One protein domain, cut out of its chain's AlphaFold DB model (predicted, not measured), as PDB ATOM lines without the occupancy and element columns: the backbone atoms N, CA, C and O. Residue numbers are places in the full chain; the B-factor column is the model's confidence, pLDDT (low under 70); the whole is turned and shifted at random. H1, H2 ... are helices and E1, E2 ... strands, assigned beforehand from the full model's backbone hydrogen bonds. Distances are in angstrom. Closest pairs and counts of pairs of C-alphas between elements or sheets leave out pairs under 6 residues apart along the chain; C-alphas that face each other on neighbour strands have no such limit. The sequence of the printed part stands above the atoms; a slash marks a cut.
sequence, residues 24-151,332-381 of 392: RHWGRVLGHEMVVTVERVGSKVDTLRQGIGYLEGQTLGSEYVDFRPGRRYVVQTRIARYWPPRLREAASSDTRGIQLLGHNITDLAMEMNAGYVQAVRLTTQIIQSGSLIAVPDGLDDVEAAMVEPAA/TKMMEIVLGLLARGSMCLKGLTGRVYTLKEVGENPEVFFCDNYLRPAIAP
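What this domain is: This is residues 24 to 151 and 332 to 381 of the 392 residues of an uncharacterized protein of Planctomycetaceae bacterium (UniProt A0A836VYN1). With little regular structure, long loops wind round a small sheet, E1 to E3; H3 packs on it, E4, H6, H7 and E5 form an end lobe, and residues 87 to 92 stick out opposite. The 178 printed residues hold 62 in mixed elements: E1 E2 H1 H2 E3 H3 H4 H5 E4 H6 H7 E5. It is compact: radius of gyration of the C-alphas 17.1 A, spans 54 by 38 by 35 A.

How they stand to each other: Find E1, residues 35 to 37, and E2, 72 to 75, an antiparallel hairpin; N 36 and O 73 are within hydrogen-bond range, 2.9 A. H1, 108 to 111, and H2, 124 to 128, are not on the sheet, H2 only just, with 4 pairs of C-alphas within 10 A. E3, 132 to 134, is antiparallel to E2; N 74 and O 133 are 2.9 A apart. H3, 141 to 145, is on the sheet, height 8.7 A. H4, 147 to 151, and H5, 332 to 343, only graze it and touch, closest C-alphas Ala 151 and Met 334, 5.0 A; H5 does so with residues 334 to 339 alone. E4, 353 to 358, H6, 359 to 364, H7, 367 to 370, and E5, 376 to 380, make a strand-helix-strand unit, two parallel neighbour strands with helices between, its crossover right-handed; N 354 and O 376 are 2.8 A apart. In H2 to H6 every O i to N i+4 pair is within hydrogen-bond range; H1 and H7 are too short for one.

Where its parts are: Start at C-alpha 35, (-30.837, -57.112, -78.076). H5 runs 16.5 A, E4 14.5 A, and E5 13.3 A to C-alpha 380, (-30.132, -59.876, -68.308).

The domain as a whole: The farthest C-alphas, Arg 88 and Glu 364, are 57.3 A apart. Residues 152 to 331 are cut out, gap 8.5 A. Links E1 to E2, E2 to H1 and H1 to H2 are long. Look for pLDDT under 70 at 24 to 27, 87 to 93 and 100 to 111.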
ATOM      1  N   ARG A  24     -41.514 -80.225 -80.887       56.00
ATOM      2  CA  ARG A  24     -41.489 -78.820 -81.313       56.00
ATOM      3  C   ARG A  24     -40.734 -77.904 -80.345       56.00
ATOM      4  O   ARG A  24     -40.276 -76.856 -80.783       56.00
ATOM      5  N   HIS A  25     -40.577 -78.270 -79.074       55.12
ATOM      6  CA  HIS A  25     -40.065 -77.355 -78.039       55.12
ATOM      7  C   HIS A  25     -38.900 -77.900 -77.193       55.12
ATOM      8  O   HIS A  25     -38.205 -77.121 -76.542       55.12
ATOM      9  N   TRP A  26     -38.639 -79.206 -77.202       61.59
ATOM     10  CA  TRP A  26     -37.597 -79.836 -76.390       61.59
ATOM     11  C   TRP A  26     -36.202 -79.468 -76.897       61.59
ATOM     12  O   TRP A  26     -35.882 -79.656 -78.070       61.59
ATOM     13  N   GLY A  27     -35.369 -78.943 -75.995       64.88
ATOM     14  CA  GLY A  27     -33.996 -78.525 -76.292       64.88
ATOM     15  C   GLY A  27     -33.859 -77.164 -76.984       64.88
ATOM     16  O   GLY A  27     -32.766 -76.854 -77.452       64.88
ATOM     17  N   ARG A  28     -34.929 -76.355 -77.063       76.81
ATOM     18  CA  ARG A  28     -34.876 -74.993 -77.624       76.81
ATOM     19  C   ARG A  28     -34.700 -73.941 -76.533       76.81
ATOM     20  O   ARG A  28     -35.332 -74.013 -75.482       76.81
ATOM     21  N   VAL A  29     -33.882 -72.935 -76.821       82.81
ATOM     22  CA  VAL A  29     -33.772 -71.715 -76.010       82.81
ATOM     23  C   VAL A  29     -34.823 -70.708 -76.482       82.81
ATOM     24  O   VAL A  29     -34.858 -70.377 -77.664       82.81
ATOM     25  N   LEU A  30     -35.666 -70.220 -75.570       84.50
ATOM     26  CA  LEU A  30     -36.722 -69.238 -75.855       84.50
ATOM     27  C   LEU A  30     -36.193 -67.785 -75.826       84.50
ATOM     28  O   LEU A  30     -35.028 -67.553 -75.521       84.50
ATOM     29  N   GLY A  31     -37.065 -66.813 -76.125       88.00
ATOM     30  CA  GLY A  31     -36.803 -65.370 -75.987       88.00
ATOM     31  C   GLY A  31     -36.641 -64.644 -77.322       88.00
ATOM     32  O   GLY A  31     -35.545 -64.578 -77.855       88.00
ATOM     33  N   HIS A  32     -37.724 -64.093 -77.868       88.50
ATOM     34  CA  HIS A  32     -37.731 -63.478 -79.205       88.50
ATOM     35  C   HIS A  32     -37.631 -61.946 -79.203       88.50
ATOM     36  O   HIS A  32     -37.412 -61.340 -80.243       88.50
ATOM     37  N   GLU A  33     -37.744 -61.323 -78.035       92.62
ATOM     38  CA  GLU A  33     -37.587 -59.882 -77.852       92.62
ATOM     39  C   GLU A  33     -36.201 -59.634 -77.273       92.62
ATOM     40  O   GLU A  33     -35.988 -59.776 -76.067       92.62
ATOM     41  N   MET A  34     -35.223 -59.390 -78.145       93.06
ATOM     42  CA  MET A  34     -33.827 -59.393 -77.727       93.06
ATOM     43  C   MET A  34     -32.974 -58.332 -78.408       93.06
ATOM     44  O   MET A  34     -33.148 -57.992 -79.581       93.06
ATOM     45  N   VAL A  35     -31.989 -57.889 -77.634       95.69
ATOM     46  CA  VAL A  35     -30.837 -57.112 -78.076       95.69
ATOM     47  C   VAL A  35     -29.617 -58.005 -77.976       95.69
ATOM     48  O   VAL A  35     -29.464 -58.755 -77.012       95.69
ATOM     49  N   VAL A  36     -28.748 -57.924 -78.973       95.38
ATOM     50  CA  VAL A  36     -27.487 -58.661 -79.007       95.38
ATOM     51  C   VAL A  36     -26.328 -57.701 -79.200       95.38
ATOM     52  O   VAL A  36     -26.420 -56.751 -79.977       95.38
ATOM     53  N   THR A  37     -25.217 -57.998 -78.535       95.69
ATOM     54  CA  THR A  37     -23.915 -57.394 -78.817       95.69
ATOM     55  C   THR A  37     -23.102 -58.390 -79.629       95.69
ATOM     56  O   THR A  37     -23.042 -59.575 -79.298       95.69
ATOM     57  N   VAL A  38     -22.505 -57.936 -80.727       96.00
ATOM     58  CA  VAL A  38     -21.643 -58.784 -81.551       96.00
ATOM     59  C   VAL A  38     -20.377 -59.109 -80.762       96.00
ATOM     60  O   VAL A  38     -19.647 -58.208 -80.371       96.00
ATOM     61  N   GLU A  39     -20.099 -60.396 -80.573       94.12
ATOM     62  CA  GLU A  39     -18.864 -60.883 -79.937       94.12
ATOM     63  C   GLU A  39     -17.869 -61.408 -80.981       94.12
ATOM     64  O   GLU A  39     -16.698 -61.034 -81.005       94.12
ATOM     65  N   ARG A  40     -18.344 -62.250 -81.910       93.75
ATOM     66  CA  ARG A  40     -17.540 -62.844 -82.987       93.75
ATOM     67  C   ARG A  40     -18.292 -62.769 -84.307       93.75
ATOM     68  O   ARG A  40     -19.501 -62.987 -84.361       93.75
ATOM     69  N   VAL A  41     -17.548 -62.523 -85.379       95.56
ATOM     70  CA  VAL A  41     -18.066 -62.483 -86.749       95.56
ATOM     71  C   VAL A  41     -17.457 -63.641 -87.529       95.56
ATOM     72  O   VAL A  41     -16.256 -63.898 -87.449       95.56
ATOM     73  N   GLY A  42     -18.295 -64.390 -88.245       94.62
ATOM     74  CA  GLY A  42     -17.829 -65.489 -89.087       94.62
ATOM     75  C   GLY A  42     -17.036 -64.969 -90.289       94.62
ATOM     76  O   GLY A  42     -17.405 -63.963 -90.886       94.62
ATOM     77  N   SER A  43     -16.001 -65.700 -90.704       94.38
ATOM     78  CA  SER A  43     -15.080 -65.301 -91.786       94.38
ATOM     79  C   SER A  43     -15.708 -65.164 -93.177       94.38
ATOM     80  O   SER A  43     -15.027 -64.745 -94.102       94.38
ATOM     81  N   LYS A  44     -16.974 -65.559 -93.340       95.38
ATOM     82  CA  LYS A  44     -17.725 -65.467 -94.601       95.38
ATOM     83  C   LYS A  44     -18.914 -64.509 -94.530       95.38
ATOM     84  O   LYS A  44     -19.700 -64.462 -95.472       95.38
ATOM     85  N   VAL A  45     -19.113 -63.801 -93.417       95.31
ATOM     86  CA  VAL A  45     -20.269 -62.901 -93.255       95.31
ATOM     87  C   VAL A  45     -20.256 -61.778 -94.298       95.31
ATOM     88  O   VAL A  45     -21.296 -61.457 -94.865       95.31
ATOM     89  N   ASP A  46     -19.077 -61.268 -94.640       94.56
ATOM     90  CA  ASP A  46     -18.844 -60.274 -95.693       94.56
ATOM     91  C   ASP A  46     -19.223 -60.751 -97.112       94.56
ATOM     92  O   ASP A  46     -19.436 -59.930 -98.012       94.56
ATOM     93  N   THR A  47     -19.341 -62.068 -97.316       95.44
ATOM     94  CA  THR A  47     -19.777 -62.685 -98.578       95.44
ATOM     95  C   THR A  47     -21.297 -62.822 -98.695       95.44
ATOM     96  O   THR A  47     -21.798 -63.121 -99.780       95.44
ATOM     97  N   LEU A  48     -22.059 -62.576 -97.621       95.44
ATOM     98  CA  LEU A  48     -23.522 -62.695 -97.595       95.44
ATOM     99  C   LEU A  48     -24.193 -61.492 -98.274       95.44
ATOM    100  O   LEU A  48     -24.845 -60.673 -97.638       95.44
ATOM    101  N   ARG A  49     -24.012 -61.379 -99.591       94.50
ATOM    102  CA  ARG A  49     -24.413 -60.223-100.412       94.50
ATOM    103  C   ARG A  49     -25.826 -60.295-100.976       94.50
ATOM    104  O   ARG A  49     -26.278 -59.344-101.602       94.50
ATOM    105  N   GLN A  50     -26.514 -61.414-100.801       93.88
ATOM    106  CA  GLN A  50     -27.849 -61.624-101.354       93.88
ATOM    107  C   GLN A  50     -28.901 -61.398-100.272       93.88
ATOM    108  O   GLN A  50     -28.908 -62.127 -99.278       93.88
ATOM    109  N   GLY A  51     -29.783 -60.419-100.475       90.19
ATOM    110  CA  GLY A  51     -30.911 -60.171 -99.587       90.19
ATOM    111  C   GLY A  51     -32.027 -61.208 -99.751       90.19
ATOM    112  O   GLY A  51     -32.276 -61.710-100.850       90.19
ATOM    113  N   ILE A  52     -32.697 -61.532 -98.646       87.06
ATOM    114  CA  ILE A  52     -33.876 -62.411 -98.590       87.06
ATOM    115  C   ILE A  52     -34.984 -61.752 -97.757       87.06
ATOM    116  O   ILE A  52     -34.737 -60.762 -97.073       87.06
ATOM    117  N   GLY A  53     -36.196 -62.313 -97.753       83.25
ATOM    118  CA  GLY A  53     -37.281 -61.826 -96.892       83.25
ATOM    119  C   GLY A  53     -37.581 -60.344 -97.138       83.25
ATOM    120  O   GLY A  53     -37.937 -59.968 -98.250       83.25
ATOM    121  N   TYR A  54     -37.408 -59.495 -96.119       86.19
ATOM    122  CA  TYR A  54     -37.615 -58.045 -96.249       86.19
ATOM    123  C   TYR A  54     -36.665 -57.397 -97.273       86.19
ATOM    124  O   TYR A  54     -37.022 -56.413 -97.919       86.19
ATOM    125  N   LEU A  55     -35.473 -57.974 -97.455       87.75
ATOM    126  CA  LEU A  55     -34.449 -57.522 -98.400       87.75
ATOM    127  C   LEU A  55     -34.431 -58.337 -99.705       87.75
ATOM    128  O   LEU A  55     -33.458 -58.275-100.456       87.75
ATOM    129  N   GLU A  56     -35.470 -59.125 -99.989       85.38
ATOM    130  CA  GLU A  56     -35.537 -59.929-101.211       85.38
ATOM    131  C   GLU A  56     -35.378 -59.060-102.473       85.38
ATOM    132  O   GLU A  56     -35.968 -57.987-102.598       85.38
ATOM    133  N   GLY A  57     -34.532 -59.521-103.401       83.94
ATOM    134  CA  GLY A  57     -34.209 -58.807-104.640       83.94
ATOM    135  C   GLY A  57     -33.109 -57.745-104.518       83.94
ATOM    136  O   GLY A  57     -32.723 -57.173-105.533       83.94
ATOM    137  N   GLN A  58     -32.561 -57.499-103.321       86.38
ATOM    138  CA  GLN A  58     -31.478 -56.530-103.120       86.38
ATOM    139  C   GLN A  58     -30.096 -57.182-103.046       86.38
ATOM    140  O   GLN A  58     -29.914 -58.278-102.506       86.38
ATOM    141  N   THR A  59     -29.091 -56.459-103.546       92.81
ATOM    142  CA  THR A  59     -27.679 -56.732-103.257       92.81
ATOM    143  C   THR A  59     -27.260 -55.957-102.011       92.81
ATOM    144  O   THR A  59     -27.354 -54.734-101.971       92.81
ATOM    145  N   LEU A  60     -26.790 -56.670-100.991       93.06
ATOM    146  CA  LEU A  60     -26.400 -56.102 -99.704       93.06
ATOM    147  C   LEU A  60     -25.021 -55.432 -99.802       93.06
ATOM    148  O   LEU A  60     -24.016 -56.076-100.128       93.06
ATOM    149  N   GLY A  61     -24.977 -54.129 -99.507       92.56
ATOM    150  CA  GLY A  61     -23.768 -53.301 -99.557       92.56
ATOM    151  C   GLY A  61     -22.698 -53.707 -98.537       92.56
ATOM    152  O   GLY A  61     -22.967 -54.435 -97.580       92.56
ATOM    153  N   SER A  62     -21.441 -53.295 -98.756       93.00
ATOM    154  CA  SER A  62     -20.293 -53.609 -97.870       93.00
ATOM    155  C   SER A  62     -20.528 -53.178 -96.441       93.00
ATOM    156  O   SER A  62     -20.209 -53.932 -95.533       93.00
ATOM    157  N   GLU A  63     -21.169 -52.033 -96.275       92.12
ATOM    158  CA  GLU A  63     -21.528 -51.482 -94.981       92.12
ATOM    159  C   GLU A  63     -22.534 -52.355 -94.213       92.12
ATOM    160  O   GLU A  63     -22.345 -52.598 -93.024       92.12
ATOM    161  N   TYR A  64     -23.563 -52.886 -94.886       92.81
ATOM    162  CA  TYR A  64     -24.612 -53.676 -94.231       92.81
ATOM    163  C   TYR A  64     -24.058 -54.952 -93.575       92.81
ATOM    164  O   TYR A  64     -24.480 -55.327 -92.485       92.81
ATOM    165  N   VAL A  65     -23.095 -55.614 -94.224       93.50
ATOM    166  CA  VAL A  65     -22.469 -56.851 -93.716       93.50
ATOM    167  C   VAL A  65     -21.196 -56.613 -92.895       93.50
ATOM    168  O   VAL A  65     -20.561 -57.578 -92.469       93.50
ATOM    169  N   ASP A  66     -20.814 -55.357 -92.645       94.50
ATOM    170  CA  ASP A  66     -19.663 -54.986 -91.809       94.50
ATOM    171  C   ASP A  66     -20.034 -55.038 -90.316       94.50
ATOM    172  O   ASP A  66     -20.060 -54.038 -89.589       94.50
ATOM    173  N   PHE A  67     -20.378 -56.237 -89.846       95.56
ATOM    174  CA  PHE A  67     -20.569 -56.495 -88.423       95.56
ATOM    175  C   PHE A  67     -19.217 -56.435 -87.714       95.56
ATOM    176  O   PHE A  67     -18.218 -56.964 -88.202       95.56
ATOM    177  N   ARG A  68     -19.184 -55.814 -86.533       94.62
ATOM    178  CA  ARG A  68     -17.960 -55.651 -85.739       94.62
ATOM    179  C   ARG A  68     -18.227 -55.963 -84.275       94.62
ATOM    180  O   ARG A  68     -19.298 -55.580 -83.797       94.62
ATOM    181  N   PRO A  69     -17.279 -56.598 -83.562       95.81
ATOM    182  CA  PRO A  69     -17.401 -56.797 -82.126       95.81
ATOM    183  C   PRO A  69     -17.746 -55.500 -81.382       95.81
ATOM    184  O   PRO A  69     -17.250 -54.428 -81.733       95.81
ATOM    185  N   GLY A  70     -18.631 -55.593 -80.394       94.50
ATOM    186  CA  GLY A  70     -19.137 -54.465 -79.608       94.50
ATOM    187  C   GLY A  70     -20.333 -53.721 -80.216       94.50
ATOM    188  O   GLY A  70     -20.989 -52.966 -79.501       94.50
ATOM    189  N   ARG A  71     -20.677 -53.932 -81.498       95.81
ATOM    190  CA  ARG A  71     -21.897 -53.340 -82.082       95.81
ATOM    191  C   ARG A  71     -23.154 -54.025 -81.547       95.81
ATOM    192  O   ARG A  71     -23.172 -55.246 -81.395       95.81
ATOM    193  N   ARG A  72     -24.206 -53.238 -81.306       97.25
ATOM    194  CA  ARG A  72     -25.488 -53.699 -80.753       97.25
ATOM    195  C   ARG A  72     -26.593 -53.701 -81.804       97.25
ATOM    196  O   ARG A  72     -26.689 -52.767 -82.599       97.25
ATOM    197  N   TYR A  73     -27.445 -54.722 -81.769       97.38
ATOM    198  CA  TYR A  73     -28.574 -54.881 -82.687       97.38
ATOM    199  C   TYR A  73     -29.819 -55.358 -81.942       97.38
ATOM    200  O   TYR A  73     -29.725 -56.260 -81.110       97.38
ATOM    201  N   VAL A  74     -30.985 -54.804 -82.277       96.81
ATOM    202  CA  VAL A  74     -32.255 -55.499 -82.025       96.81
ATOM    203  C   VAL A  74     -32.417 -56.589 -83.076       96.81
ATOM    204  O   VAL A  74     -32.002 -56.417 -84.229       96.81
ATOM    205  N   VAL A  75     -33.013 -57.713 -82.687       93.38
ATOM    206  CA  VAL A  75     -33.179 -58.856 -83.589       93.38
ATOM    207  C   VAL A  75     -34.653 -59.085 -83.884       93.38
ATOM    208  O   VAL A  75     -35.414 -59.462 -82.999       93.38
ATOM    209  N   GLN A  76     -35.042 -58.919 -85.147       90.12
ATOM    210  CA  GLN A  76     -36.333 -59.377 -85.646       90.12
ATOM    211  C   GLN A  76     -36.266 -60.885 -85.893       90.12
ATOM    212  O   GLN A  76     -35.787 -61.350 -86.931       90.12
ATOM    213  N   THR A  77     -36.738 -61.681 -84.944       79.06
ATOM    214  CA  THR A  77     -36.645 -63.142 -85.026       79.06
ATOM    215  C   THR A  77     -37.619 -63.770 -86.025       79.06
ATOM    216  O   THR A  77     -37.457 -64.937 -86.388       79.06
ATOM    217  N   ARG A  78     -38.621 -63.018 -86.500       78.31
ATOM    218  CA  ARG A  78     -39.561 -63.479 -87.526       78.31
ATOM    219  C   ARG A  78     -39.071 -63.104 -88.927       78.31
ATOM    220  O   ARG A  78     -39.306 -61.995 -89.402       78.31
ATOM    221  N   ILE A  79     -38.463 -64.061 -89.631       74.75
ATOM    222  CA  ILE A  79     -38.161 -63.915 -91.062       74.75
ATOM    223  C   ILE A  79     -39.363 -64.389 -91.872       74.75
ATOM    224  O   ILE A  79     -39.568 -65.582 -92.097       74.75
ATOM    225  N   ALA A  80     -40.175 -63.441 -92.317       72.00
ATOM    226  CA  ALA A  80     -41.315 -63.737 -93.168       72.00
ATOM    227  C   ALA A  80     -40.964 -63.661 -94.661       72.00
ATOM    228  O   ALA A  80     -40.010 -62.998 -95.071       72.00
ATOM    229  N   ARG A  81     -41.789 -64.318 -95.483       74.00
ATOM    230  CA  ARG A  81     -41.863 -64.021 -96.916       74.00
ATOM    231  C   ARG A  81     -42.639 -62.730 -97.126       74.00
ATOM    232  O   ARG A  81     -43.562 -62.425 -96.367       74.00
ATOM    233  N   TYR A  82     -42.294 -62.021 -98.188       78.25
ATOM    234  CA  TYR A  82     -42.934 -60.773 -98.559       78.25
ATOM    235  C   TYR A  82     -43.547 -60.922 -99.951       78.25
ATOM    236  O   TYR A  82     -42.956 -61.539-100.834       78.25
ATOM    237  N   TRP A  83     -44.747 -60.380-100.164       75.12
ATOM    238  CA  TRP A  83     -45.206 -60.150-101.531       75.12
ATOM    239  C   TRP A  83     -44.510 -58.921-102.087       75.12
ATOM    240  O   TRP A  83     -44.506 -57.901-101.397       75.12
ATOM    241  N   PRO A  84     -43.987 -58.971-103.324       76.25
ATOM    242  CA  PRO A  84     -43.420 -57.790-103.949       76.25
ATOM    243  C   PRO A  84     -44.481 -56.681-104.042       76.25
ATOM    244  O   PRO A  84     -45.684 -56.982-104.078       76.25
ATOM    245  N   PRO A  85     -44.063 -55.406-104.086       77.38
ATOM    246  CA  PRO A  85     -44.994 -54.300-104.250       77.38
ATOM    247  C   PRO A  85     -45.864 -54.492-105.504       77.38
ATOM    248  O   PRO A  85     -45.355 -54.798-106.579       77.38
ATOM    249  N   ARG A  86     -47.190 -54.352-105.364       72.94
ATOM    250  CA  ARG A  86     -48.167 -54.630-106.442       72.94
ATOM    251  C   ARG A  86     -48.669 -53.386-107.180       72.94
ATOM    252  O   ARG A  86     -49.462 -53.516-108.110       72.94
ATOM    253  N   LEU A  87     -48.253 -52.192-106.767       67.06
ATOM    254  CA  LEU A  87     -48.686 -50.938-107.386       67.06
ATOM    255  C   LEU A  87     -47.781 -50.588-108.571       67.06
ATOM    256  O   LEU A  87     -46.567 -50.760-108.491       67.06
ATOM    257  N   ARG A  88     -48.373 -50.048-109.647       59.00
ATOM    258  CA  ARG A  88     -47.644 -49.584-110.846       59.00
ATOM    259  C   ARG A  88     -46.560 -48.546-110.521       59.00
ATOM    260  O   ARG A  88     -45.555 -48.491-111.218       59.00
ATOM    261  N   GLU A  89     -46.752 -47.777-109.453       55.84
ATOM    262  CA  GLU A  89     -45.858 -46.708-108.983       55.84
ATOM    263  C   GLU A  89     -44.880 -47.168-107.887       55.84
ATOM    264  O   GLU A  89     -43.942 -46.453-107.549       55.84
ATOM    265  N   ALA A  90     -45.035 -48.386-107.356       53.50
ATOM    266  CA  ALA A  90     -44.175 -48.925-106.299       53.50
ATOM    267  C   ALA A  90     -42.837 -49.493-106.812       53.50
ATOM    268  O   ALA A  90     -42.105 -50.137-106.063       53.50
ATOM    269  N   ALA A  91     -42.499 -49.235-108.076       52.41
ATOM    270  CA  ALA A  91     -41.213 -49.564-108.686       52.41
ATOM    271  C   ALA A  91     -40.122 -48.513-108.379       52.41
ATOM    272  O   ALA A  91     -39.218 -48.304-109.184       52.41
ATOM    273  N   SER A  92     -40.199 -47.834-107.227       60.44
ATOM    274  CA  SER A  92     -39.048 -47.105-106.684       60.44
ATOM    275  C   SER A  92     -38.088 -48.101-106.017       60.44
ATOM    276  O   SER A  92     -38.530 -49.124-105.492       60.44
ATOM    277  N   SER A  93     -36.780 -47.822-106.009       61.75
ATOM    278  CA  SER A  93     -35.765 -48.706-105.400       61.75
ATOM    279  C   SER A  93     -35.984 -48.968-103.905       61.75
ATOM    280  O   SER A  93     -35.460 -49.943-103.358       61.75
ATOM    281  N   ASP A  94     -36.771 -48.119-103.242       71.38
ATOM    282  CA  ASP A  94     -36.864 -48.061-101.784       71.38
ATOM    283  C   ASP A  94     -38.179 -48.638-101.248       71.38
ATOM    284  O   ASP A  94     -38.314 -48.867-100.044       71.38
ATOM    285  N   THR A  95     -39.143 -48.953-102.119       76.19
ATOM    286  CA  THR A  95     -40.366 -49.642-101.698       76.19
ATOM    287  C   THR A  95     -40.067 -51.108-101.378       76.19
ATOM    288  O   THR A  95     -39.255 -51.771-102.028       76.19
ATOM    289  N   ARG A  96     -40.701 -51.627-100.325       78.69
ATOM    290  CA  ARG A  96     -40.541 -53.010 -99.863       78.69
ATOM    291  C   ARG A  96     -41.869 -53.738 -99.943       78.69
ATOM    292  O   ARG A  96     -42.931 -53.120 -99.992       78.69
ATOM    293  N   GLY A  97     -41.789 -55.060 -99.998       78.31
ATOM    294  CA  GLY A  97     -42.966 -55.906-100.068       78.31
ATOM    295  C   GLY A  97     -43.834 -55.860 -98.808       78.31
ATOM    296  O   GLY A  97     -43.459 -55.288 -97.787       78.31
ATOM    297  N   ILE A  98     -44.982 -56.533 -98.862       80.25
ATOM    298  CA  ILE A  98     -45.872 -56.715 -97.707       80.25
ATOM    299  C   ILE A  98     -45.602 -58.083 -97.084       80.25
ATOM    300  O   ILE A  98     -45.649 -59.099 -97.779       80.25
ATOM    301  N   GLN A  99     -45.347 -58.110 -95.776       79.62
ATOM    302  CA  GLN A  99     -45.155 -59.345 -95.015       79.62
ATOM    303  C   GLN A  99     -46.383 -60.259 -95.117       79.62
ATOM    304  O   GLN A  99     -47.512 -59.826 -94.881       79.62
ATOM    305  N   LEU A 100     -46.157 -61.538 -95.418       69.12
ATOM    306  CA  LEU A 100     -47.209 -62.545 -95.511       69.12
ATOM    307  C   LEU A 100     -47.332 -63.337 -94.218       69.12
ATOM    308  O   LEU A 100     -46.395 -64.011 -93.784       69.12
ATOM    309  N   LEU A 101     -48.530 -63.295 -93.641       63.44
ATOM    310  CA  LEU A 101     -48.928 -64.130 -92.518       63.44
ATOM    311  C   LEU A 101     -49.661 -65.368 -93.074       63.44
ATOM    312  O   LEU A 101     -50.669 -65.221 -93.754       63.44
ATOM    313  N   GLY A 102     -49.152 -66.583 -92.826       51.72
ATOM    314  CA  GLY A 102     -49.857 -67.846 -93.123       51.72
ATOM    315  C   GLY A 102     -49.252 -68.765 -94.200       51.72
ATOM    316  O   GLY A 102     -49.672 -69.912 -94.309       51.72
ATOM    317  N   HIS A 103     -48.233 -68.333 -94.948       51.56
ATOM    318  CA  HIS A 103     -47.426 -69.207 -95.824       51.56
ATOM    319  C   HIS A 103     -46.054 -69.422 -95.200       51.56
ATOM    320  O   HIS A 103     -45.518 -68.408 -94.775       51.56
ATOM    321  N   ASN A 104     -45.498 -70.653 -95.182       46.56
ATOM    322  CA  ASN A 104     -44.161 -71.030 -94.656       46.56
ATOM    323  C   ASN A 104     -43.426 -69.869 -93.966       46.56
ATOM    324  O   ASN A 104     -42.429 -69.358 -94.484       46.56
ATOM    325  N   ILE A 105     -43.978 -69.407 -92.838       49.88
ATOM    326  CA  ILE A 105     -43.306 -68.434 -91.997       49.88
ATOM    327  C   ILE A 105     -42.249 -69.295 -91.348       49.88
ATOM    328  O   ILE A 105     -42.568 -70.122 -90.494       49.88
ATOM    329  N   THR A 106     -41.010 -69.159 -91.795       51.59
ATOM    330  CA  THR A 106     -39.901 -69.654 -91.003       51.59
ATOM    331  C   THR A 106     -39.797 -68.692 -89.831       51.59
ATOM    332  O   THR A 106     -39.049 -67.714 -89.856       51.59
ATOM    333  N   ASP A 107     -40.642 -68.913 -88.823       55.78
ATOM    334  CA  ASP A 107     -40.523 -68.245 -87.540       55.78
ATOM    335  C   ASP A 107     -39.269 -68.835 -86.899       55.78
ATOM    336  O   ASP A 107     -39.319 -69.792 -86.128       55.78
ATOM    337  N   LEU A 108     -38.110 -68.326 -87.319       54.62
ATOM    338  CA  LEU A 108     -36.825 -68.757 -86.799       54.62
ATOM    339  C   LEU A 108     -36.766 -68.535 -85.287       54.62
ATOM    340  O   LEU A 108     -36.033 -69.250 -84.626       54.62
ATOM    341  N   ALA A 109     -37.580 -67.645 -84.711       51.69
ATOM    342  CA  ALA A 109     -37.758 -67.537 -83.262       51.69
ATOM    343  C   ALA A 109     -38.322 -68.814 -82.631       51.69
ATOM    344  O   ALA A 109     -37.999 -69.155 -81.496       51.69
ATOM    345  N   MET A 110     -39.191 -69.516 -83.357       56.84
ATOM    346  CA  MET A 110     -39.686 -70.818 -82.942       56.84
ATOM    347  C   MET A 110     -38.720 -71.932 -83.319       56.84
ATOM    348  O   MET A 110     -38.670 -72.911 -82.588       56.84
ATOM    349  N   GLU A 111     -37.983 -71.822 -84.426       64.94
ATOM    350  CA  GLU A 111     -37.146 -72.898 -84.987       64.94
ATOM    351  C   GLU A 111     -35.654 -72.839 -84.610       64.94
ATOM    352  O   GLU A 111     -34.931 -73.812 -84.831       64.94
ATOM    353  N   MET A 112     -35.192 -71.747 -84.002       71.19
ATOM    354  CA  MET A 112     -33.817 -71.528 -83.556       71.19
ATOM    355  C   MET A 112     -33.759 -71.212 -82.061       71.19
ATOM    356  O   MET A 112     -34.727 -70.770 -81.453       71.19
ATOM    357  N   ASN A 113     -32.580 -71.417 -81.474       80.19
ATOM    358  CA  ASN A 113     -32.276 -70.907 -80.141       80.19
ATOM    359  C   ASN A 113     -32.290 -69.374 -80.150       80.19
ATOM    360  O   ASN A 113     -31.737 -68.770 -81.071       80.19
ATOM    361  N   ALA A 114     -32.894 -68.779 -79.125       84.88
ATOM    362  CA  ALA A 114     -33.125 -67.343 -79.034       84.88
ATOM    363  C   ALA A 114     -32.500 -66.732 -77.756       84.88
ATOM    364  O   ALA A 114     -31.482 -67.228 -77.285       84.88
ATOM    365  N   GLY A 115     -33.042 -65.624 -77.246       88.88
ATOM    366  CA  GLY A 115     -32.370 -64.678 -76.347       88.88
ATOM    367  C   GLY A 115     -32.227 -65.051 -74.867       88.88
ATOM    368  O   GLY A 115     -31.545 -64.336 -74.138       88.88
ATOM    369  N   TYR A 116     -32.816 -66.145 -74.377       91.19
ATOM    370  CA  TYR A 116     -32.666 -66.570 -72.972       91.19
ATOM    371  C   TYR A 116     -31.376 -67.378 -72.746       91.19
ATOM    372  O   TYR A 116     -31.395 -68.489 -72.218       91.19
ATOM    373  N   VAL A 117     -30.242 -66.822 -73.175       91.00
ATOM    374  CA  VAL A 117     -28.902 -67.428 -73.120       91.00
ATOM    375  C   VAL A 117     -27.829 -66.337 -73.158       91.00
ATOM    376  O   VAL A 117     -28.087 -65.227 -73.613       91.00
ATOM    377  N   GLN A 118     -26.613 -66.645 -72.701       91.81
ATOM    378  CA  GLN A 118     -25.477 -65.712 -72.742       91.81
ATOM    379  C   GLN A 118     -24.987 -65.400 -74.165       91.81
ATOM    380  O   GLN A 118     -24.548 -64.285 -74.435       91.81
ATOM    381  N   ALA A 119     -25.067 -66.370 -75.082       91.69
ATOM    382  CA  ALA A 119     -24.766 -66.154 -76.491       91.69
ATOM    383  C   ALA A 119     -25.663 -66.979 -77.406       91.69
ATOM    384  O   ALA A 119     -25.938 -68.157 -77.167       91.69
ATOM    385  N   VAL A 120     -26.059 -66.345 -78.505       90.88
ATOM    386  CA  VAL A 120     -26.878 -66.927 -79.560       90.88
ATOM    387  C   VAL A 120     -26.139 -66.812 -80.887       90.88
ATOM    388  O   VAL A 120     -25.561 -65.776 -81.217       90.88
ATOM    389  N   ARG A 121     -26.149 -67.891 -81.674       90.19
ATOM    390  CA  ARG A 121     -25.619 -67.865 -83.039       90.19
ATOM    391  C   ARG A 121     -26.700 -67.375 -83.992       90.19
ATOM    392  O   ARG A 121     -27.659 -68.095 -84.261       90.19
ATOM    393  N   LEU A 122     -26.489 -66.196 -84.562       90.69
ATOM    394  CA  LEU A 122     -27.314 -65.682 -85.649       90.69
ATOM    395  C   LEU A 122     -26.964 -66.407 -86.952       90.69
ATOM    396  O   LEU A 122     -25.793 -66.624 -87.267       90.69
ATOM    397  N   THR A 123     -27.982 -66.839 -87.688       88.75
ATOM    398  CA  THR A 123     -27.810 -67.596 -88.932       88.75
ATOM    399  C   THR A 123     -27.607 -66.678 -90.131       88.75
ATOM    400  O   THR A 123     -27.879 -65.478 -90.076       88.75
ATOM    401  N   THR A 124     -27.167 -67.256 -91.253       91.00
ATOM    402  CA  THR A 124     -27.059 -66.529 -92.525       91.00
ATOM    403  C   THR A 124     -28.405 -65.936 -92.934       91.00
ATOM    404  O   THR A 124     -28.443 -64.807 -93.401       91.00
ATOM    405  N   GLN A 125     -29.513 -66.635 -92.671       87.81
ATOM    406  CA  GLN A 125     -30.860 -66.141 -92.948       87.81
ATOM    407  C   GLN A 125     -31.177 -64.866 -92.155       87.81
ATOM    408  O   GLN A 125     -31.665 -63.901 -92.739       87.81
ATOM    409  N   ILE A 126     -30.863 -64.819 -90.854       89.12
ATOM    410  CA  ILE A 126     -31.055 -63.605 -90.036       89.12
ATOM    411  C   ILE A 126     -30.238 -62.442 -90.606       89.12
ATOM    412  O   ILE A 126     -30.765 -61.347 -90.775       89.12
ATOM    413  N   ILE A 127     -28.982 -62.689 -90.978       91.75
ATOM    414  CA  ILE A 127     -28.119 -61.654 -91.558       91.75
ATOM    415  C   ILE A 127     -28.681 -61.154 -92.895       91.75
ATOM    416  O   ILE A 127     -28.792 -59.952 -93.108       91.75
ATOM    417  N   GLN A 128     -29.076 -62.054 -93.793       91.94
ATOM    418  CA  GLN A 128     -29.512 -61.712 -95.151       91.94
ATOM    419  C   GLN A 128     -30.918 -61.097 -95.221       91.94
ATOM    420  O   GLN A 128     -31.302 -60.570 -96.263       91.94
ATOM    421  N   SER A 129     -31.707 -61.191 -94.151       88.25
ATOM    422  CA  SER A 129     -33.133 -60.840 -94.172       88.25
ATOM    423  C   SER A 129     -33.467 -59.409 -93.772       88.25
ATOM    424  O   SER A 129     -34.629 -59.029 -93.864       88.25
ATOM    425  N   GLY A 130     -32.496 -58.623 -93.306       89.44
ATOM    426  CA  GLY A 130     -32.768 -57.334 -92.662       89.44
ATOM    427  C   GLY A 130     -33.150 -57.461 -91.189       89.44
ATOM    428  O   GLY A 130     -33.507 -56.471 -90.568       89.44
ATOM    429  N   SER A 131     -33.085 -58.658 -90.604       90.69
ATOM    430  CA  SER A 131     -33.523 -58.892 -89.226       90.69
ATOM    431  C   SER A 131     -32.618 -58.298 -88.144       90.69
ATOM    432  O   SER A 131     -32.960 -58.378 -86.969       90.69
ATOM    433  N   LEU A 132     -31.464 -57.735 -88.503       93.75
ATOM    434  CA  LEU A 132     -30.537 -57.104 -87.567       93.75
ATOM    435  C   LEU A 132     -30.567 -55.601 -87.779       93.75
ATOM    436  O   LEU A 132     -30.072 -55.107 -88.788       93.75
ATOM    437  N   ILE A 133     -31.130 -54.879 -86.812       95.88
ATOM    438  CA  ILE A 133     -31.285 -53.427 -86.896       95.88
ATOM    439  C   ILE A 133     -30.418 -52.803 -85.809       95.88
ATOM    440  O   ILE A 133     -30.517 -53.178 -84.640       95.88
ATOM    441  N   ALA A 134     -29.519 -51.903 -86.203       96.44
ATOM    442  CA  ALA A 134     -28.556 -51.305 -85.287       96.44
ATOM    443  C   ALA A 134     -29.270 -50.529 -84.171       96.44
ATOM    444  O   ALA A 134     -30.192 -49.756 -84.430       96.44
ATOM    445  N   VAL A 135     -28.826 -50.732 -82.932       97.12
ATOM    446  CA  VAL A 135     -29.319 -49.974 -81.776       97.12
ATOM    447  C   VAL A 135     -28.659 -48.591 -81.787       97.12
ATOM    448  O   VAL A 135     -27.427 -48.536 -81.799       97.12
ATOM    449  N   PRO A 136     -29.426 -47.486 -81.758       94.12
ATOM    450  CA  PRO A 136     -28.877 -46.142 -81.632       94.12
ATOM    451  C   PRO A 136     -28.000 -45.978 -80.386       94.12
ATOM    452  O   PRO A 136     -28.253 -46.577 -79.334       94.12
ATOM    453  N   ASP A 137     -26.984 -45.124 -80.490       90.69
ATOM    454  CA  ASP A 137     -26.132 -44.785 -79.353       90.69
ATOM    455  C   ASP A 137     -26.961 -44.176 -78.212       90.69
ATOM    456  O   ASP A 137     -27.901 -43.414 -78.430       90.69
ATOM    457  N   GLY A 138     -26.625 -44.537 -76.972       88.69
ATOM    458  CA  GLY A 138     -27.318 -44.050 -75.774       88.69
ATOM    459  C   GLY A 138     -28.641 -44.750 -75.434       88.69
ATOM    460  O   GLY A 138     -29.115 -44.583 -74.312       88.69
ATOM    461  N   LEU A 139     -29.207 -45.571 -76.329       94.81
ATOM    462  CA  LEU A 139     -30.375 -46.397 -76.005       94.81
ATOM    463  C   LEU A 139     -29.955 -47.572 -75.111       94.81
ATOM    464  O   LEU A 139     -28.982 -48.270 -75.424       94.81
ATOM    465  N   ASP A 140     -30.653 -47.781 -73.992       93.19
ATOM    466  CA  ASP A 140     -30.355 -48.881 -73.071       93.19
ATOM    467  C   ASP A 140     -30.894 -50.224 -73.587       93.19
ATOM    468  O   ASP A 140     -31.856 -50.273 -74.351       93.19
ATOM    469  N   ASP A 141     -30.255 -51.327 -73.193       94.62
ATOM    470  CA  ASP A 141     -30.561 -52.652 -73.753       94.62
ATOM    471  C   ASP A 141     -31.969 -53.144 -73.384       94.62
ATOM    472  O   ASP A 141     -32.592 -53.873 -74.155       94.62
ATOM    473  N   VAL A 142     -32.489 -52.747 -72.218       93.88
ATOM    474  CA  VAL A 142     -33.833 -53.141 -71.777       93.88
ATOM    475  C   VAL A 142     -34.888 -52.400 -72.595       93.88
ATOM    476  O   VAL A 142     -35.862 -53.005 -73.042       93.88
ATOM    477  N   GLU A 143     -34.676 -51.109 -72.834       95.00
ATOM    478  CA  GLU A 143     -35.516 -50.292 -73.702       95.00
ATOM    479  C   GLU A 143     -35.449 -50.767 -75.159       95.00
ATOM    480  O   GLU A 143     -36.482 -50.923 -75.809       95.00
ATOM    481  N   ALA A 144     -34.255 -51.080 -75.664       96.12
ATOM    482  CA  ALA A 144     -34.073 -51.600 -77.014       96.12
ATOM    483  C   ALA A 144     -34.720 -52.991 -77.204       96.12
ATOM    484  O   ALA A 144     -35.264 -53.267 -78.273       96.12
ATOM    485  N   ALA A 145     -34.761 -53.848 -76.176       95.50
ATOM    486  CA  ALA A 145     -35.468 -55.132 -76.249       95.50
ATOM    487  C   ALA A 145     -36.991 -54.964 -76.417       95.50
ATOM    488  O   ALA A 145     -37.644 -55.828 -76.999       95.50
ATOM    489  N   MET A 146     -37.556 -53.830 -75.985       96.25
ATOM    490  CA  MET A 146     -38.978 -53.500 -76.149       96.25
ATOM    491  C   MET A 146     -39.347 -53.020 -77.566       96.25
ATOM    492  O   MET A 146     -40.522 -52.761 -77.834       96.25
ATOM    493  N   VAL A 147     -38.388 -52.912 -78.492       97.44
ATOM    494  CA  VAL A 147     -38.643 -52.450 -79.868       97.44
ATOM    495  C   VAL A 147     -39.553 -53.402 -80.640       97.44
ATOM    496  O   VAL A 147     -40.454 -52.938 -81.332       97.44
ATOM    497  N   GLU A 148     -39.358 -54.717 -80.521       94.75
ATOM    498  CA  GLU A 148     -40.203 -55.720 -81.189       94.75
ATOM    499  C   GLU A 148     -41.679 -55.618 -80.751       94.75
ATOM    500  O   GLU A 148     -42.539 -55.426 -81.621       94.75
ATOM    501  N   PRO A 149     -42.014 -55.625 -79.443       94.25
ATOM    502  CA  PRO A 149     -43.410 -55.529 -79.040       94.25
ATOM    503  C   PRO A 149     -43.997 -54.155 -79.385       94.25
ATOM    504  O   PRO A 149     -45.158 -54.062 -79.791       94.25
ATOM    505  N   ALA A 150     -43.202 -53.084 -79.299       97.00
ATOM    506  CA  ALA A 150     -43.628 -51.755 -79.726       97.00
ATOM    507  C   ALA A 150     -43.927 -51.680 -81.229       97.00
ATOM    508  O   ALA A 150     -44.904 -51.038 -81.623       97.00
ATOM    509  N   ALA A 151     -43.134 -52.360 -82.055       96.25
ATOM    510  CA  ALA A 151     -43.337 -52.451 -83.492       96.25
ATOM    511  C   ALA A 151     -44.581 -53.280 -83.846       96.25
ATOM    512  O   ALA A 151     -45.262 -52.959 -84.815       96.25
ATOM    513  N   THR A 332     -39.768 -55.822 -90.175       89.69
ATOM    514  CA  THR A 332     -38.488 -55.114 -89.977       89.69
ATOM    515  C   THR A 332     -38.644 -53.595 -90.053       89.69
ATOM    516  O   THR A 332     -38.080 -52.876 -89.231       89.69
ATOM    517  N   LYS A 333     -39.467 -53.092 -90.983       90.75
ATOM    518  CA  LYS A 333     -39.674 -51.652 -91.161       90.75
ATOM    519  C   LYS A 333     -40.320 -51.001 -89.941       90.75
ATOM    520  O   LYS A 333     -39.932 -49.900 -89.565       90.75
ATOM    521  N   MET A 334     -41.259 -51.681 -89.287       93.56
ATOM    522  CA  MET A 334     -41.873 -51.165 -88.060       93.56
ATOM    523  C   MET A 334     -40.855 -51.057 -86.925       93.56
ATOM    524  O   MET A 334     -40.851 -50.063 -86.208       93.56
ATOM    525  N   MET A 335     -39.934 -52.017 -86.800       95.62
ATOM    526  CA  MET A 335     -38.854 -51.931 -85.811       95.62
ATOM    527  C   MET A 335     -37.877 -50.784 -86.113       95.62
ATOM    528  O   MET A 335     -37.500 -50.058 -85.194       95.62
ATOM    529  N   GLU A 336     -37.517 -50.558 -87.384       95.12
ATOM    530  CA  GLU A 336     -36.724 -49.383 -87.795       95.12
ATOM    531  C   GLU A 336     -37.422 -48.070 -87.421       95.12
ATOM    532  O   GLU A 336     -36.790 -47.143 -86.911       95.12
ATOM    533  N   ILE A 337     -38.735 -47.984 -87.658       95.69
ATOM    534  CA  ILE A 337     -39.531 -46.800 -87.333       95.69
ATOM    535  C   ILE A 337     -39.545 -46.553 -85.823       95.69
ATOM    536  O   ILE A 337     -39.327 -45.416 -85.403       95.69
ATOM    537  N   VAL A 338     -39.755 -47.596 -85.014       97.56
ATOM    538  CA  VAL A 338     -39.729 -47.499 -83.548       97.56
ATOM    539  C   VAL A 338     -38.364 -47.041 -83.048       97.56
ATOM    540  O   VAL A 338     -38.296 -46.111 -82.249       97.56
ATOM    541  N   LEU A 339     -37.267 -47.609 -83.550       97.31
ATOM    542  CA  LEU A 339     -35.923 -47.131 -83.210       97.31
ATOM    543  C   LEU A 339     -35.727 -45.667 -83.595       97.31
ATOM    544  O   LEU A 339     -35.159 -44.896 -82.825       97.31
ATOM    545  N   GLY A 340     -36.245 -45.261 -84.754       95.75
ATOM    546  CA  GLY A 340     -36.249 -43.867 -85.160       95.75
ATOM    547  C   GLY A 340     -37.058 -42.976 -84.216       95.75
ATOM    548  O   GLY A 340     -36.656 -41.833 -84.003       95.75
ATOM    549  N   LEU A 341     -38.210 -43.439 -83.709       96.00
ATOM    550  CA  LEU A 341     -39.060 -42.705 -82.755       96.00
ATOM    551  C   LEU A 341     -38.324 -42.502 -81.427       96.00
ATOM    552  O   LEU A 341     -38.338 -41.398 -80.887       96.00
ATOM    553  N   LEU A 342     -37.631 -43.540 -80.953       95.75
ATOM    554  CA  LEU A 342     -36.802 -43.488 -79.748       95.75
ATOM    555  C   LEU A 342     -35.611 -42.543 -79.926       95.75
ATOM    556  O   LEU A 342     -35.388 -41.664 -79.099       95.75
ATOM    557  N   ALA A 343     -34.884 -42.667 -81.040       94.00
ATOM    558  CA  ALA A 343     -33.698 -41.858 -81.318       94.00
ATOM    559  C   ALA A 343     -33.997 -40.352 -81.391       94.00
ATOM    560  O   ALA A 343     -33.154 -39.542 -81.017       94.00
ATOM    561  N   ARG A 344     -35.191 -39.969 -81.866       92.19
ATOM    562  CA  ARG A 344     -35.618 -38.561 -81.950       92.19
ATOM    563  C   ARG A 344     -36.424 -38.075 -80.742       92.19
ATOM    564  O   ARG A 344     -36.823 -36.918 -80.721       92.19
ATOM    565  N   GLY A 345     -36.676 -38.937 -79.757       92.00
ATOM    566  CA  GLY A 345     -37.394 -38.586 -78.532       92.00
ATOM    567  C   GLY A 345     -38.917 -38.467 -78.662       92.00
ATOM    568  O   GLY A 345     -39.563 -38.120 -77.677       92.00
ATOM    569  N   SER A 346     -39.512 -38.793 -79.818       92.81
ATOM    570  CA  SER A 346     -40.979 -38.822 -79.990       92.81
ATOM    571  C   SER A 346     -41.651 -39.911 -79.149       92.81
ATOM    572  O   SER A 346     -42.852 -39.865 -78.899       92.81
ATOM    573  N   MET A 347     -40.887 -40.924 -78.734       93.06
ATOM    574  CA  MET A 347     -41.359 -42.022 -77.903       93.06
ATOM    575  C   MET A 347     -40.310 -42.412 -76.865       93.06
ATOM    576  O   MET A 347     -39.113 -42.321 -77.109       93.06
ATOM    577  N   CYS A 348     -40.783 -42.913 -75.727       93.25
ATOM    578  CA  CYS A 348     -39.974 -43.526 -74.683       93.25
ATOM    579  C   CYS A 348     -40.624 -44.856 -74.284       93.25
ATOM    580  O   CYS A 348     -41.831 -44.899 -74.007       93.25
ATOM    581  N   LEU A 349     -39.847 -45.941 -74.254       95.75
ATOM    582  CA  LEU A 349     -40.316 -47.265 -73.822       95.75
ATOM    583  C   LEU A 349     -39.932 -47.563 -72.364       95.75
ATOM    584  O   LEU A 349     -40.364 -48.574 -71.801       95.75
ATOM    585  N   LYS A 350     -39.202 -46.657 -71.699       92.94
ATOM    586  CA  LYS A 350     -38.913 -46.767 -70.262       92.94
ATOM    587  C   LYS A 350     -40.194 -46.829 -69.430       92.94
ATOM    588  O   LYS A 350     -41.232 -46.233 -69.747       92.94
ATOM    589  N   GLY A 351     -40.101 -47.584 -68.337       91.31
ATOM    590  CA  GLY A 351     -41.204 -47.836 -67.410       91.31
ATOM    591  C   GLY A 351     -42.209 -48.890 -67.884       91.31
ATOM    592  O   GLY A 351     -43.145 -49.187 -67.143       91.31
ATOM    593  N   LEU A 352     -42.032 -49.471 -69.076       94.94
ATOM    594  CA  LEU A 352     -42.875 -50.561 -69.580       94.94
ATOM    595  C   LEU A 352     -42.357 -51.950 -69.195       94.94
ATOM    596  O   LEU A 352     -43.124 -52.913 -69.240       94.94
ATOM    597  N   THR A 353     -41.093 -52.057 -68.794       93.62
ATOM    598  CA  THR A 353     -40.486 -53.300 -68.311       93.62
ATOM    599  C   THR A 353     -40.695 -53.452 -66.804       93.62
ATOM    600  O   THR A 353     -40.626 -52.483 -66.048       93.62
ATOM    601  N   GLY A 354     -40.977 -54.682 -66.378       91.69
ATOM    602  CA  GLY A 354     -41.028 -55.102 -64.984       91.69
ATOM    603  C   GLY A 354     -39.639 -55.404 -64.424       91.69
ATOM    604  O   GLY A 354     -38.658 -54.727 -64.733       91.69
ATOM    605  N   ARG A 355     -39.540 -56.437 -63.582       94.25
ATOM    606  CA  ARG A 355     -38.256 -56.847 -63.007       94.25
ATOM    607  C   ARG A 355     -37.323 -57.403 -64.087       94.25
ATOM    608  O   ARG A 355     -37.740 -58.125 -64.993       94.25
ATOM    609  N   VAL A 356     -36.040 -57.077 -63.946       94.69
ATOM    610  CA  VAL A 356     -34.951 -57.673 -64.723       94.69
ATOM    611  C   VAL A 356     -34.367 -58.834 -63.921       94.69
ATOM    612  O   VAL A 356     -33.815 -58.619 -62.841       94.69
ATOM    613  N   TYR A 357     -34.489 -60.045 -64.450       95.44
ATOM    614  CA  TYR A 357     -33.993 -61.286 -63.862       95.44
ATOM    615  C   TYR A 357     -32.643 -61.672 -64.473       95.44
ATOM    616  O   TYR A 357     -32.355 -61.395 -65.635       95.44
ATOM    617  N   THR A 358     -31.795 -62.330 -63.699       95.25
ATOM    618  CA  THR A 358     -30.566 -62.977 -64.176       95.25
ATOM    619  C   THR A 358     -30.880 -64.385 -64.687       95.25
ATOM    620  O   THR A 358     -31.864 -64.999 -64.270       95.25
ATOM    621  N   LEU A 359     -30.020 -64.958 -65.536       92.19
ATOM    622  CA  LEU A 359     -30.168 -66.370 -65.922       92.19
ATOM    623  C   LEU A 359     -30.065 -67.323 -64.726       92.19
ATOM    624  O   LEU A 359     -30.700 -68.372 -64.742       92.19
ATOM    625  N   LYS A 360     -29.308 -66.957 -63.685       91.56
ATOM    626  CA  LYS A 360     -29.222 -67.741 -62.450       91.56
ATOM    627  C   LYS A 360     -30.583 -67.831 -61.753       91.56
ATOM    628  O   LYS A 360     -31.031 -68.933 -61.466       91.56
ATOM    629  N   GLU A 361     -31.254 -66.697 -61.542       93.25
ATOM    630  CA  GLU A 361     -32.581 -66.660 -60.907       93.25
ATOM    631  C   GLU A 361     -33.613 -67.468 -61.705       93.25
ATOM    632  O   GLU A 361     -34.365 -68.253 -61.131       93.25
ATOM    633  N   VAL A 362     -33.619 -67.320 -63.036       91.62
ATOM    634  CA  VAL A 362     -34.526 -68.080 -63.912       91.62
ATOM    635  C   VAL A 362     -34.171 -69.570 -63.929       91.62
ATOM    636  O   VAL A 362     -35.064 -70.407 -63.994       91.62
ATOM    637  N   GLY A 363     -32.886 -69.923 -63.851       88.44
ATOM    638  CA  GLY A 363     -32.425 -71.309 -63.784       88.44
ATOM    639  C   GLY A 363     -32.784 -72.010 -62.471       88.44
ATOM    640  O   GLY A 363     -33.067 -73.205 -62.480       88.44
ATOM    641  N   GLU A 364     -32.801 -71.275 -61.355       91.81
ATOM    642  CA  GLU A 364     -33.217 -71.780 -60.040       91.81
ATOM    643  C   GLU A 364     -34.737 -71.968 -59.954       91.81
ATOM    644  O   GLU A 364     -35.204 -72.990 -59.450       91.81
ATOM    645  N   ASN A 365     -35.511 -71.004 -60.462       90.81
ATOM    646  CA  ASN A 365     -36.962 -71.108 -60.536       90.81
ATOM    647  C   ASN A 365     -37.514 -70.333 -61.747       90.81
ATOM    648  O   ASN A 365     -37.724 -69.126 -61.644       90.81
ATOM    649  N   PRO A 366     -37.837 -71.001 -62.869       89.19
ATOM    650  CA  PRO A 366     -38.372 -70.329 -64.053       89.19
ATOM    651  C   PRO A 366     -39.700 -69.595 -63.814       89.19
ATOM    652  O   PRO A 366     -39.988 -68.608 -64.498       89.19
ATOM    653  N   GLU A 367     -40.512 -70.041 -62.850       90.94
ATOM    654  CA  GLU A 367     -41.834 -69.462 -62.581       90.94
ATOM    655  C   GLU A 367     -41.744 -67.992 -62.167       90.94
ATOM    656  O   GLU A 367     -42.634 -67.215 -62.504       90.94
ATOM    657  N   VAL A 368     -40.653 -67.570 -61.515       89.94
ATOM    658  CA  VAL A 368     -40.487 -66.168 -61.088       89.94
ATOM    659  C   VAL A 368     -40.530 -65.203 -62.269       89.94
ATOM    660  O   VAL A 368     -41.008 -64.086 -62.120       89.94
ATOM    661  N   PHE A 369     -40.064 -65.642 -63.440       91.50
ATOM    662  CA  PHE A 369     -40.085 -64.862 -64.669       91.50
ATOM    663  C   PHE A 369     -41.409 -65.038 -65.420       91.50
ATOM    664  O   PHE A 369     -42.050 -64.055 -65.775       91.50
ATOM    665  N   PHE A 370     -41.854 -66.280 -65.642       87.44
ATOM    666  CA  PHE A 370     -43.041 -66.545 -66.467       87.44
ATOM    667  C   PHE A 370     -44.372 -66.195 -65.786       87.44
ATOM    668  O   PHE A 370     -45.375 -66.008 -66.476       87.44
ATOM    669  N   CYS A 371     -44.398 -66.079 -64.458       87.56
ATOM    670  CA  CYS A 371     -45.578 -65.678 -63.691       87.56
ATOM    671  C   CYS A 371     -45.545 -64.204 -63.248       87.56
ATOM    672  O   CYS A 371     -46.483 -63.754 -62.577       87.56
ATOM    673  N   ASP A 372     -44.513 -63.435 -63.623       86.12
ATOM    674  CA  ASP A 372     -44.459 -61.994 -63.372       86.12
ATOM    675  C   ASP A 372     -45.449 -61.256 -64.284       86.12
ATOM    676  O   ASP A 372     -45.191 -60.939 -65.442       86.12
ATOM    677  N   ASN A 373     -46.638 -61.016 -63.734       77.44
ATOM    678  CA  ASN A 373     -47.772 -60.425 -64.438       77.44
ATOM    679  C   ASN A 373     -47.962 -58.930 -64.116       77.44
ATOM    680  O   ASN A 373     -49.063 -58.382 -64.291       77.44
ATOM    681  N   TYR A 374     -46.940 -58.259 -63.569       79.94
ATOM    682  CA  TYR A 374     -47.035 -56.829 -63.273       79.94
ATOM    683  C   TYR A 374     -46.854 -55.989 -64.543       79.94
ATOM    684  O   TYR A 374     -47.800 -55.333 -64.986       79.94
ATOM    685  N   LEU A 375     -45.663 -56.075 -65.130       90.69
ATOM    686  CA  LEU A 375     -45.219 -55.483 -66.392       90.69
ATOM    687  C   LEU A 375     -44.325 -56.507 -67.096       90.69
ATOM    688  O   LEU A 375     -43.961 -57.509 -66.492       90.69
ATOM    689  N   ARG A 376     -43.957 -56.262 -68.353       91.75
ATOM    690  CA  ARG A 376     -43.166 -57.201 -69.156       91.75
ATOM    691  C   ARG A 376     -41.797 -57.464 -68.502       91.75
ATOM    692  O   ARG A 376     -40.997 -56.534 -68.453       91.75
ATOM    693  N   PRO A 377     -41.514 -58.657 -67.952       94.12
ATOM    694  CA  PRO A 377     -40.230 -58.924 -67.312       94.12
ATOM    695  C   PRO A 377     -39.121 -59.038 -68.364       94.12
ATOM    696  O   PRO A 377     -39.384 -59.361 -69.523       94.12
ATOM    697  N   ALA A 378     -37.875 -58.802 -67.960       94.62
ATOM    698  CA  ALA A 378     -36.706 -58.944 -68.832       94.62
ATOM    699  C   ALA A 378     -35.673 -59.896 -68.226       94.62
ATOM    700  O   ALA A 378     -35.625 -60.079 -67.009       94.62
ATOM    701  N   ILE A 379     -34.823 -60.478 -69.072       95.12
ATOM    702  CA  ILE A 379     -33.677 -61.284 -68.645       95.12
ATOM    703  C   ILE A 379     -32.399 -60.550 -69.044       95.12
ATOM    704  O   ILE A 379     -32.238 -60.169 -70.198       95.12
ATOM    705  N   ALA A 380     -31.490 -60.362 -68.089       95.19
ATOM    706  CA  ALA A 380     -30.132 -59.876 -68.308       95.19
ATOM    707  C   ALA A 380     -29.168 -61.073 -68.260       95.19
ATOM    708  O   ALA A 380     -28.658 -61.409 -67.184       95.19
ATOM    709  N   PRO A 381     -28.928 -61.757 -69.393       92.25
ATOM    710  CA  PRO A 381     -28.318 -63.079 -69.368       92.25
ATOM    711  C   PRO A 381     -26.853 -63.083 -68.941       92.25
ATOM    712  O   PRO A 381     -26.387 -64.063 -68.374       92.25
TER     713      PRO A 381